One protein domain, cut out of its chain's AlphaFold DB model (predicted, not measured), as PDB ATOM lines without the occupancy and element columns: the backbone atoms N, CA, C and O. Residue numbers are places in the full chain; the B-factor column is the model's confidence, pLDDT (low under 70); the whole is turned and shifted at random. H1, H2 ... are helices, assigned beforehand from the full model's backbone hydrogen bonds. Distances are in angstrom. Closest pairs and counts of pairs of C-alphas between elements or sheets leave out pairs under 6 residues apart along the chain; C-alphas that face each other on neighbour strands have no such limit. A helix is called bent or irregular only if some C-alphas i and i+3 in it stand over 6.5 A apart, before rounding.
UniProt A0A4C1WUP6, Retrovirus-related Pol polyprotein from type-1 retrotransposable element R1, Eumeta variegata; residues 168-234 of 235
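What this domain is: This is residues 168 to 234 of the 235 residues of the protein "Retrovirus-related Pol polyprotein from type-1 retrotransposable element R1" of Eumeta variegata (UniProt A0A4C1WUP6). One long helix, H4, makes the long axis; H2 packs side by side with its first part, running opposite ways, while the short H1 and H3 make corners with H2 and H4. Residues 223 to 234 stick out as an arm beyond a compact body. The printed part has 67 residues with four named helices, H1, H2, H3 and H4 along the chain, no named strand, and the class all helix. It is only just loose, close to compact, with a radius of gyration of the C-alphas of 13.4 A, and spans 45 by 21 by 18 A.

How they stand to each other: H1, residues 168 to 174, and H2, residues 176 to 189, touch only at the corner, about perpendicular at 85 degrees; their closest C-alphas, of Val 171 and Phe 178, are 7.6 A apart. H2 and H4, residues 206 to 232, touch at a shallow tilt of 21 degrees, opposite ways; their closest C-alphas, of Leu 189 and Ser 208, are 6.4 A apart, and H4 touches H2 with residues 208 to 219 alone. H1 and H4 are close but not clearly touching, with the C-alphas of Phe 172 and Ala 216 closest at 7.8 A. H3, residues 198 to 204, and H4 touch only at the corner, at a steep tilt of 43 degrees, opposite ways; the C-alphas of Met 202 and Trp 209 are closest at 4.5 A. H1 and H3 are apart. In H1, H3 and H4 every O i to N i+4 pair is within hydrogen-bond range; in H2, 8 of 10 are.

Where its parts are: H1 begins at C-alpha 168 (87.165, 117.110, 133.240) and is 9.8 A long. H2 is 19.5 A long and irregular, with C-alphas 177 and 180 7.7 A apart. H3 is 9.9 A long. H4 is 38.3 A long and ends at C-alpha 232 (71.343, 97.158, 124.334).

The domain as a whole: The two C-alphas farthest apart, of Ser 204 and Asn 234, are 45.2 A apart. The printed part has no cut and no long link. Its mean pLDDT is 81.0, with residue 168 and residues 224 to 234 under 70.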
ATOM      1  N   TYR A 168      87.401 116.899 134.667       67.38
ATOM      2  CA  TYR A 168      87.165 117.110 133.240       67.38
ATOM      3  C   TYR A 168      88.495 117.236 132.478       67.38
ATOM      4  O   TYR A 168      88.549 116.856 131.317       67.38
ATOM      5  N   GLU A 169      89.565 117.681 133.144       71.50
ATOM      6  CA  GLU A 169      90.904 117.846 132.583       71.50
ATOM      7  C   GLU A 169      91.490 116.511 132.132       71.50
ATOM      8  O   GLU A 169      92.009 116.441 131.025       71.50
ATOM      9  N   HIS A 170      91.315 115.418 132.886       76.00
ATOM     10  CA  HIS A 170      91.781 114.110 132.413       76.00
ATOM     11  C   HIS A 170      91.097 113.725 131.095       76.00
ATOM     12  O   HIS A 170      91.746 113.303 130.141       76.00
ATOM     13  N   VAL A 171      89.774 113.898 131.005       77.25
ATOM     14  CA  VAL A 171      89.018 113.588 129.780       77.25
ATOM     15  C   VAL A 171      89.461 114.494 128.625       77.25
ATOM     16  O   VAL A 171      89.651 114.016 127.506       77.25
ATOM     17  N   PHE A 172      89.662 115.782 128.903       77.94
ATOM     18  CA  PHE A 172      89.965 116.792 127.894       77.94
ATOM     19  C   PHE A 172      91.423 116.774 127.419       77.94
ATOM     20  O   PHE A 172      91.643 116.933 126.222       77.94
ATOM     21  N   PHE A 173      92.397 116.523 128.303       82.50
ATOM     22  CA  PHE A 173      93.832 116.745 128.052       82.50
ATOM     23  C   PHE A 173      94.715 115.496 128.155       82.50
ATOM     24  O   PHE A 173      95.791 115.482 127.565       82.50
ATOM     25  N   GLU A 174      94.275 114.429 128.828       79.00
ATOM     26  CA  GLU A 174      95.141 113.266 129.098       79.00
ATOM     27  C   GLU A 174      94.615 111.951 128.516       79.00
ATOM     28  O   GLU A 174      95.394 111.078 128.142       79.00
ATOM     29  N   CYS A 175      93.293 111.784 128.423       81.00
ATOM     30  CA  CYS A 175      92.676 110.492 128.151       81.00
ATOM     31  C   CYS A 175      93.078 109.957 126.761       81.00
ATOM     32  O   CYS A 175      92.678 110.566 125.761       81.00
ATOM     33  N   PRO A 176      93.775 108.800 126.670       82.94
ATOM     34  CA  PRO A 176      94.288 108.273 125.400       82.94
ATOM     35  C   PRO A 176      93.199 107.965 124.370       82.94
ATOM     36  O   PRO A 176      93.427 108.005 123.165       82.94
ATOM     37  N   ARG A 177      91.988 107.669 124.850       82.56
ATOM     38  CA  ARG A 177      90.824 107.367 124.012       82.56
ATOM     39  C   ARG A 177      90.435 108.525 123.090       82.56
ATOM     40  O   ARG A 177      89.888 108.267 122.025       82.56
ATOM     41  N   PHE A 178      90.689 109.765 123.505       87.75
ATOM     42  CA  PHE A 178      90.311 110.963 122.754       87.75
ATOM     43  C   PHE A 178      91.503 111.625 122.057       87.75
ATOM     44  O   PHE A 178      91.371 112.758 121.603       87.75
ATOM     45  N   ASN A 179      92.647 110.934 121.949       88.31
ATOM     46  CA  ASN A 179      93.836 111.473 121.287       88.31
ATOM     47  C   ASN A 179      93.533 111.888 119.846       88.31
ATOM     48  O   ASN A 179      93.808 113.020 119.489       88.31
ATOM     49  N   SER A 180      92.852 111.049 119.060       87.81
ATOM     50  CA  SER A 180      92.515 111.381 117.668       87.81
ATOM     51  C   SER A 180      91.686 112.662 117.527       87.81
ATOM     52  O   SER A 180      91.944 113.483 116.650       87.81
ATOM     53  N   GLN A 181      90.689 112.851 118.391       89.25
ATOM     54  CA  GLN A 181      89.838 114.039 118.380       89.25
ATOM     55  C   GLN A 181      90.597 115.265 118.909       89.25
ATOM     56  O   GLN A 181      90.377 116.376 118.428       89.25
ATOM     57  N   ARG A 182      91.506 115.072 119.874       91.06
ATOM     58  CA  ARG A 182      92.365 116.134 120.409       91.06
ATOM     59  C   ARG A 182      93.399 116.581 119.378       91.06
ATOM     60  O   ARG A 182      93.538 117.777 119.181       91.06
ATOM     61  N   ASP A 183      94.030 115.658 118.663       90.00
ATOM     62  CA  ASP A 183      94.991 115.955 117.593       90.00
ATOM     63  C   ASP A 183      94.326 116.771 116.473       90.00
ATOM     64  O   ASP A 183      94.886 117.755 115.985       90.00
ATOM     65  N   LEU A 184      93.086 116.419 116.105       89.50
ATOM     66  CA  LEU A 184      92.290 117.197 115.155       89.50
ATOM     67  C   LEU A 184      92.012 118.609 115.685       89.50
ATOM     68  O   LEU A 184      92.175 119.589 114.958       89.50
ATOM     69  N   LEU A 185      91.625 118.730 116.952       90.81
ATOM     70  CA  LEU A 185      91.375 120.021 117.580       90.81
ATOM     71  C   LEU A 185      92.645 120.892 117.631       90.81
ATOM     72  O   LEU A 185      92.591 122.065 117.267       90.81
ATOM     73  N   GLU A 186      93.786 120.321 118.022       91.69
ATOM     74  CA  GLU A 186      95.082 121.009 118.047       91.69
ATOM     75  C   GLU A 186      95.522 121.439 116.641       91.69
ATOM     76  O   GLU A 186      96.101 122.516 116.479       91.69
ATOM     77  N   SER A 187      95.178 120.660 115.607       91.31
ATOM     78  CA  SER A 187      95.430 121.035 114.211       91.31
ATOM     79  C   SER A 187      94.607 122.246 113.760       91.31
ATOM     80  O   SER A 187      95.137 123.104 113.059       91.31
ATOM     81  N   ILE A 188      93.347 122.354 114.205       89.81
ATOM     82  CA  ILE A 188      92.445 123.477 113.888       89.81
ATOM     83  C   ILE A 188      92.879 124.749 114.623       89.81
ATOM     84  O   ILE A 188      92.771 125.847 114.084       89.81
ATOM     85  N   LEU A 189      93.348 124.604 115.862       89.25
ATOM     86  CA  LEU A 189      93.773 125.725 116.701       89.25
ATOM     87  C   LEU A 189      95.224 126.147 116.446       89.25
ATOM     88  O   LEU A 189      95.641 127.189 116.946       89.25
ATOM     89  N   HIS A 190      95.992 125.346 115.699       88.75
ATOM     90  CA  HIS A 190      97.434 125.513 115.490       88.75
ATOM     91  C   HIS A 190      98.238 125.644 116.798       88.75
ATOM     92  O   HIS A 190      99.308 126.250 116.829       88.75
ATOM     93  N   GLN A 191      97.726 125.070 117.887       87.62
ATOM     94  CA  GLN A 191      98.313 125.155 119.219       87.62
ATOM     95  C   GLN A 191      97.883 123.947 120.054       87.62
ATOM     96  O   GLN A 191      96.752 123.474 119.949       87.62
ATOM     97  N   LYS A 192      98.782 123.485 120.931       86.81
ATOM     98  CA  LYS A 192      98.449 122.495 121.957       86.81
ATOM     99  C   LYS A 192      97.606 123.109 123.059       86.81
ATOM    100  O   LYS A 192      97.953 124.162 123.597       86.81
ATOM    101  N   ILE A 193      96.542 122.420 123.443       84.56
ATOM    102  CA  ILE A 193      95.663 122.901 124.508       84.56
ATOM    103  C   ILE A 193      96.153 122.344 125.836       84.56
ATOM    104  O   ILE A 193      96.363 121.140 125.968       84.56
ATOM    105  N   GLN A 194      96.332 123.224 126.813       86.50
ATOM    106  CA  GLN A 194      96.657 122.867 128.190       86.50
ATOM    107  C   GLN A 194      95.533 123.362 129.115       86.50
ATOM    108  O   GLN A 194      94.805 124.289 128.733       86.50
ATOM    109  N   PRO A 195      95.368 122.777 130.314       83.25
ATOM    110  CA  PRO A 195      94.372 123.230 131.287       83.25
ATOM    111  C   PRO A 195      94.437 124.738 131.564       83.25
ATOM    112  O   PRO A 195      93.404 125.393 131.681       83.25
ATOM    113  N   GLU A 196      95.645 125.301 131.598       84.38
ATOM    114  CA  GLU A 196      95.894 126.707 131.922       84.38
ATOM    115  C   GLU A 196      95.556 127.646 130.756       84.38
ATOM    116  O   GLU A 196      95.191 128.798 130.975       84.38
ATOM    117  N   THR A 197      95.649 127.160 129.513       85.62
ATOM    118  CA  THR A 197      95.500 127.979 128.299       85.62
ATOM    119  C   THR A 197      94.143 127.815 127.622       85.62
ATOM    120  O   THR A 197      93.758 128.654 126.808       85.62
ATOM    121  N   VAL A 198      93.375 126.771 127.955       87.19
ATOM    122  CA  VAL A 198      92.128 126.432 127.245       87.19
ATOM    123  C   VAL A 198      91.113 127.574 127.247       87.19
ATOM    124  O   VAL A 198      90.508 127.848 126.215       87.19
ATOM    125  N   ILE A 199      90.944 128.271 128.374       86.12
ATOM    126  CA  ILE A 199      89.965 129.358 128.492       86.12
ATOM    127  C   ILE A 199      90.401 130.550 127.639       86.12
ATOM    128  O   ILE A 199      89.587 131.121 126.917       86.12
ATOM    129  N   GLU A 200      91.686 130.894 127.674       89.31
ATOM    130  CA  GLU A 200      92.242 131.977 126.863       89.31
ATOM    131  C   GLU A 200      92.073 131.684 125.365       89.31
ATOM    132  O   GLU A 200      91.554 132.519 124.619       89.31
ATOM    133  N   VAL A 201      92.380 130.456 124.936       89.31
ATOM    134  CA  VAL A 201      92.180 130.019 123.546       89.31
ATOM    135  C   VAL A 201      90.697 130.027 123.168       89.31
ATOM    136  O   VAL A 201      90.351 130.491 122.081       89.31
ATOM    137  N   MET A 202      89.795 129.592 124.053       90.56
ATOM    138  CA  MET A 202      88.346 129.661 123.819       90.56
ATOM    139  C   MET A 202      87.851 131.100 123.621       90.56
ATOM    140  O   MET A 202      86.951 131.323 122.813       90.56
ATOM    141  N   LEU A 203      88.426 132.066 124.341       92.50
ATOM    142  CA  LEU A 203      88.043 133.479 124.267       92.50
ATOM    143  C   LEU A 203      88.727 134.236 123.117       92.50
ATOM    144  O   LEU A 203      88.224 135.279 122.704       92.50
ATOM    145  N   SER A 204      89.822 133.703 122.566       91.94
ATOM    146  CA  SER A 204      90.597 134.340 121.488       91.94
ATOM    147  C   SER A 204      89.801 134.554 120.196       91.94
ATOM    148  O   SER A 204      90.001 135.543 119.492       91.94
ATOM    149  N   SER A 205      88.885 133.640 119.861       94.38
ATOM    150  CA  SER A 205      88.041 133.775 118.677       94.38
ATOM    151  C   SER A 205      86.787 132.909 118.751       94.38
ATOM    152  O   SER A 205      86.752 131.850 119.380       94.38
ATOM    153  N   ARG A 206      85.748 133.313 118.011       91.56
ATOM    154  CA  ARG A 206      84.536 132.498 117.844       91.56
ATOM    155  C   ARG A 206      84.830 131.156 117.158       91.56
ATOM    156  O   ARG A 206      84.152 130.174 117.450       91.56
ATOM    157  N   ALA A 207      85.818 131.103 116.264       90.69
ATOM    158  CA  ALA A 207      86.226 129.865 115.605       90.69
ATOM    159  C   ALA A 207      86.858 128.888 116.610       90.69
ATOM    160  O   ALA A 207      86.452 127.729 116.663       90.69
ATOM    161  N   SER A 208      87.748 129.385 117.475       89.75
ATOM    162  CA  SER A 208      88.380 128.619 118.554       89.75
ATOM    163  C   SER A 208      87.344 128.093 119.551       89.75
ATOM    164  O   SER A 208      87.342 126.906 119.881       89.75
ATOM    165  N   TRP A 209      86.392 128.943 119.959       92.50
ATOM    166  CA  TRP A 209      85.254 128.533 120.789       92.50
ATOM    167  C   TRP A 209      84.453 127.394 120.147       92.50
ATOM    168  O   TRP A 209      84.164 126.385 120.792       92.50
ATOM    169  N   ASN A 210      84.091 127.543 118.870       92.00
ATOM    170  CA  ASN A 210      83.292 126.550 118.158       92.00
ATOM    171  C   ASN A 210      84.040 125.222 118.000       92.00
ATOM    172  O   ASN A 210      83.424 124.170 118.175       92.00
ATOM    173  N   ALA A 211      85.345 125.258 117.722       90.69
ATOM    174  CA  ALA A 211      86.177 124.064 117.618       90.69
ATOM    175  C   ALA A 211      86.217 123.299 118.952       90.69
ATOM    176  O   ALA A 211      85.867 122.119 119.002       90.69
ATOM    177  N   ILE A 212      86.515 123.993 120.057       90.25
ATOM    178  CA  ILE A 212      86.583 123.390 121.398       90.25
ATOM    179  C   ILE A 212      85.201 122.895 121.860       90.25
ATOM    180  O   ILE A 212      85.079 121.803 122.417       90.25
ATOM    181  N   SER A 213      84.133 123.651 121.583       88.81
ATOM    182  CA  SER A 213      82.756 123.234 121.887       88.81
ATOM    183  C   SER A 213      82.341 121.992 121.093       88.81
ATOM    184  O   SER A 213      81.632 121.135 121.626       88.81
ATOM    185  N   THR A 214      82.775 121.876 119.837       90.31
ATOM    186  CA  THR A 214      82.497 120.711 118.985       90.31
ATOM    187  C   THR A 214      83.217 119.479 119.510       90.31
ATOM    188  O   THR A 214      82.562 118.470 119.756       90.31
ATOM    189  N   PHE A 215      84.509 119.596 119.824       89.00
ATOM    190  CA  PHE A 215      85.267 118.527 120.472       89.00
ATOM    191  C   PHE A 215      84.606 118.058 121.779       89.00
ATOM    192  O   PHE A 215      84.353 116.868 121.960       89.00
ATOM    193  N   ALA A 216      84.226 118.987 122.666       85.56
ATOM    194  CA  ALA A 216      83.543 118.643 123.914       85.56
ATOM    195  C   ALA A 216      82.226 117.883 123.670       85.56
ATOM    196  O   ALA A 216      81.907 116.928 124.384       85.56
ATOM    197  N   LYS A 217      81.451 118.287 122.654       84.44
ATOM    198  CA  LYS A 217      80.213 117.596 122.265       84.44
ATOM    199  C   LYS A 217      80.493 116.201 121.722       84.44
ATOM    200  O   LYS A 217      79.785 115.278 122.109       84.44
ATOM    201  N   GLU A 218      81.499 116.031 120.870       85.12
ATOM    202  CA  GLU A 218      81.884 114.727 120.317       85.12
ATOM    203  C   GLU A 218      82.306 113.754 121.415       85.12
ATOM    204  O   GLU A 218      81.804 112.633 121.461       85.12
ATOM    205  N   VAL A 219      83.138 114.209 122.355       84.88
ATOM    206  CA  VAL A 219      83.536 113.434 123.537       84.88
ATOM    207  C   VAL A 219      82.307 112.990 124.337       84.88
ATOM    208  O   VAL A 219      82.169 111.811 124.664       84.88
ATOM    209  N   LEU A 220      81.369 113.903 124.616       76.69
ATOM    210  CA  LEU A 220      80.143 113.583 125.359       76.69
ATOM    211  C   LEU A 220      79.213 112.629 124.593       76.69
ATOM    212  O   LEU A 220      78.627 111.728 125.194       76.69
ATOM    213  N   ILE A 221      79.062 112.813 123.280       77.62
ATOM    214  CA  ILE A 221      78.243 111.943 122.428       77.62
ATOM    215  C   ILE A 221      78.850 110.545 122.368       77.62
ATOM    216  O   ILE A 221      78.108 109.573 122.512       77.62
ATOM    217  N   ASP A 222      80.168 110.432 122.192       78.31
ATOM    218  CA  ASP A 222      80.858 109.146 122.148       78.31
ATOM    219  C   ASP A 222      80.699 108.400 123.482       78.31
ATOM    220  O   ASP A 222      80.271 107.242 123.495       78.31
ATOM    221  N   LEU A 223      80.905 109.088 124.613       74.81
ATOM    222  CA  LEU A 223      80.649 108.534 125.948       74.81
ATOM    223  C   LEU A 223      79.204 108.019 126.092       74.81
ATOM    224  O   LEU A 223      79.012 106.848 126.423       74.81
ATOM    225  N   HIS A 224      78.197 108.828 125.742       64.88
ATOM    226  CA  HIS A 224      76.786 108.419 125.801       64.88
ATOM    227  C   HIS A 224      76.413 107.324 124.781       64.88
ATOM    228  O   HIS A 224      75.474 106.555 124.997       64.88
ATOM    229  N   SER A 225      77.077 107.259 123.623       68.44
ATOM    230  CA  SER A 225      76.812 106.235 122.605       68.44
ATOM    231  C   SER A 225      77.295 104.860 123.065       68.44
ATOM    232  O   SER A 225      76.598 103.863 122.870       68.44
ATOM    233  N   ILE A 226      78.440 104.819 123.750       66.25
ATOM    234  CA  ILE A 226      78.968 103.601 124.359       66.25
ATOM    235  C   ILE A 226      78.071 103.144 125.507       66.25
ATOM    236  O   ILE A 226      77.795 101.951 125.615       66.25
ATOM    237  N   GLU A 227      77.582 104.066 126.336       54.97
ATOM    238  CA  GLU A 227      76.608 103.734 127.383       54.97
ATOM    239  C   GLU A 227      75.337 103.103 126.798       54.97
ATOM    240  O   GLU A 227      74.885 102.073 127.294       54.97
ATOM    241  N   ARG A 228      74.811 103.645 125.690       56.91
ATOM    242  CA  ARG A 228      73.630 103.090 125.004       56.91
ATOM    243  C   ARG A 228      73.878 101.721 124.371       56.91
ATOM    244  O   ARG A 228      73.036 100.840 124.513       56.91
ATOM    245  N   LYS A 229      75.020 101.512 123.706       61.28
ATOM    246  CA  LYS A 229      75.378 100.192 123.145       61.28
ATOM    247  C   LYS A 229      75.474  99.130 124.240       61.28
ATOM    248  O   LYS A 229      74.859  98.081 124.127       61.28
ATOM    249  N   ARG A 230      76.116  99.460 125.364       56.47
ATOM    250  CA  ARG A 230      76.201  98.572 126.536       56.47
ATOM    251  C   ARG A 230      74.843  98.260 127.169       56.47
ATOM    252  O   ARG A 230      74.700  97.199 127.768       56.47
ATOM    253  N   ALA A 231      73.873  99.170 127.088       44.81
ATOM    254  CA  ALA A 231      72.514  98.911 127.561       44.81
ATOM    255  C   ALA A 231      71.763  97.936 126.637       44.81
ATOM    256  O   ALA A 231      71.044  97.073 127.130       44.81
ATOM    257  N   ASN A 232      71.975  98.037 125.321       46.38
ATOM    258  CA  ASN A 232      71.343  97.158 124.334       46.38
ATOM    259  C   ASN A 232      71.970  95.758 124.275       46.38
ATOM    260  O   ASN A 232      71.241  94.799 124.073       46.38
ATOM    261  N   ASP A 233      73.284  95.626 124.484       44.47
ATOM    262  CA  ASP A 233      73.977  94.324 124.470       44.47
ATOM    263  C   ASP A 233      73.677  93.461 125.720       44.47
ATOM    264  O   ASP A 233      74.039  92.289 125.771       44.47
ATOM    265  N   ASN A 234      73.042  94.041 126.747       43.00
ATOM    266  CA  ASN A 234      72.673  93.378 128.007       43.00
ATOM    267  C   ASN A 234      71.180  92.987 128.085       43.00
ATOM    268  O   ASN A 234      70.714  92.617 129.167       43.00
TER     269      ASN A 234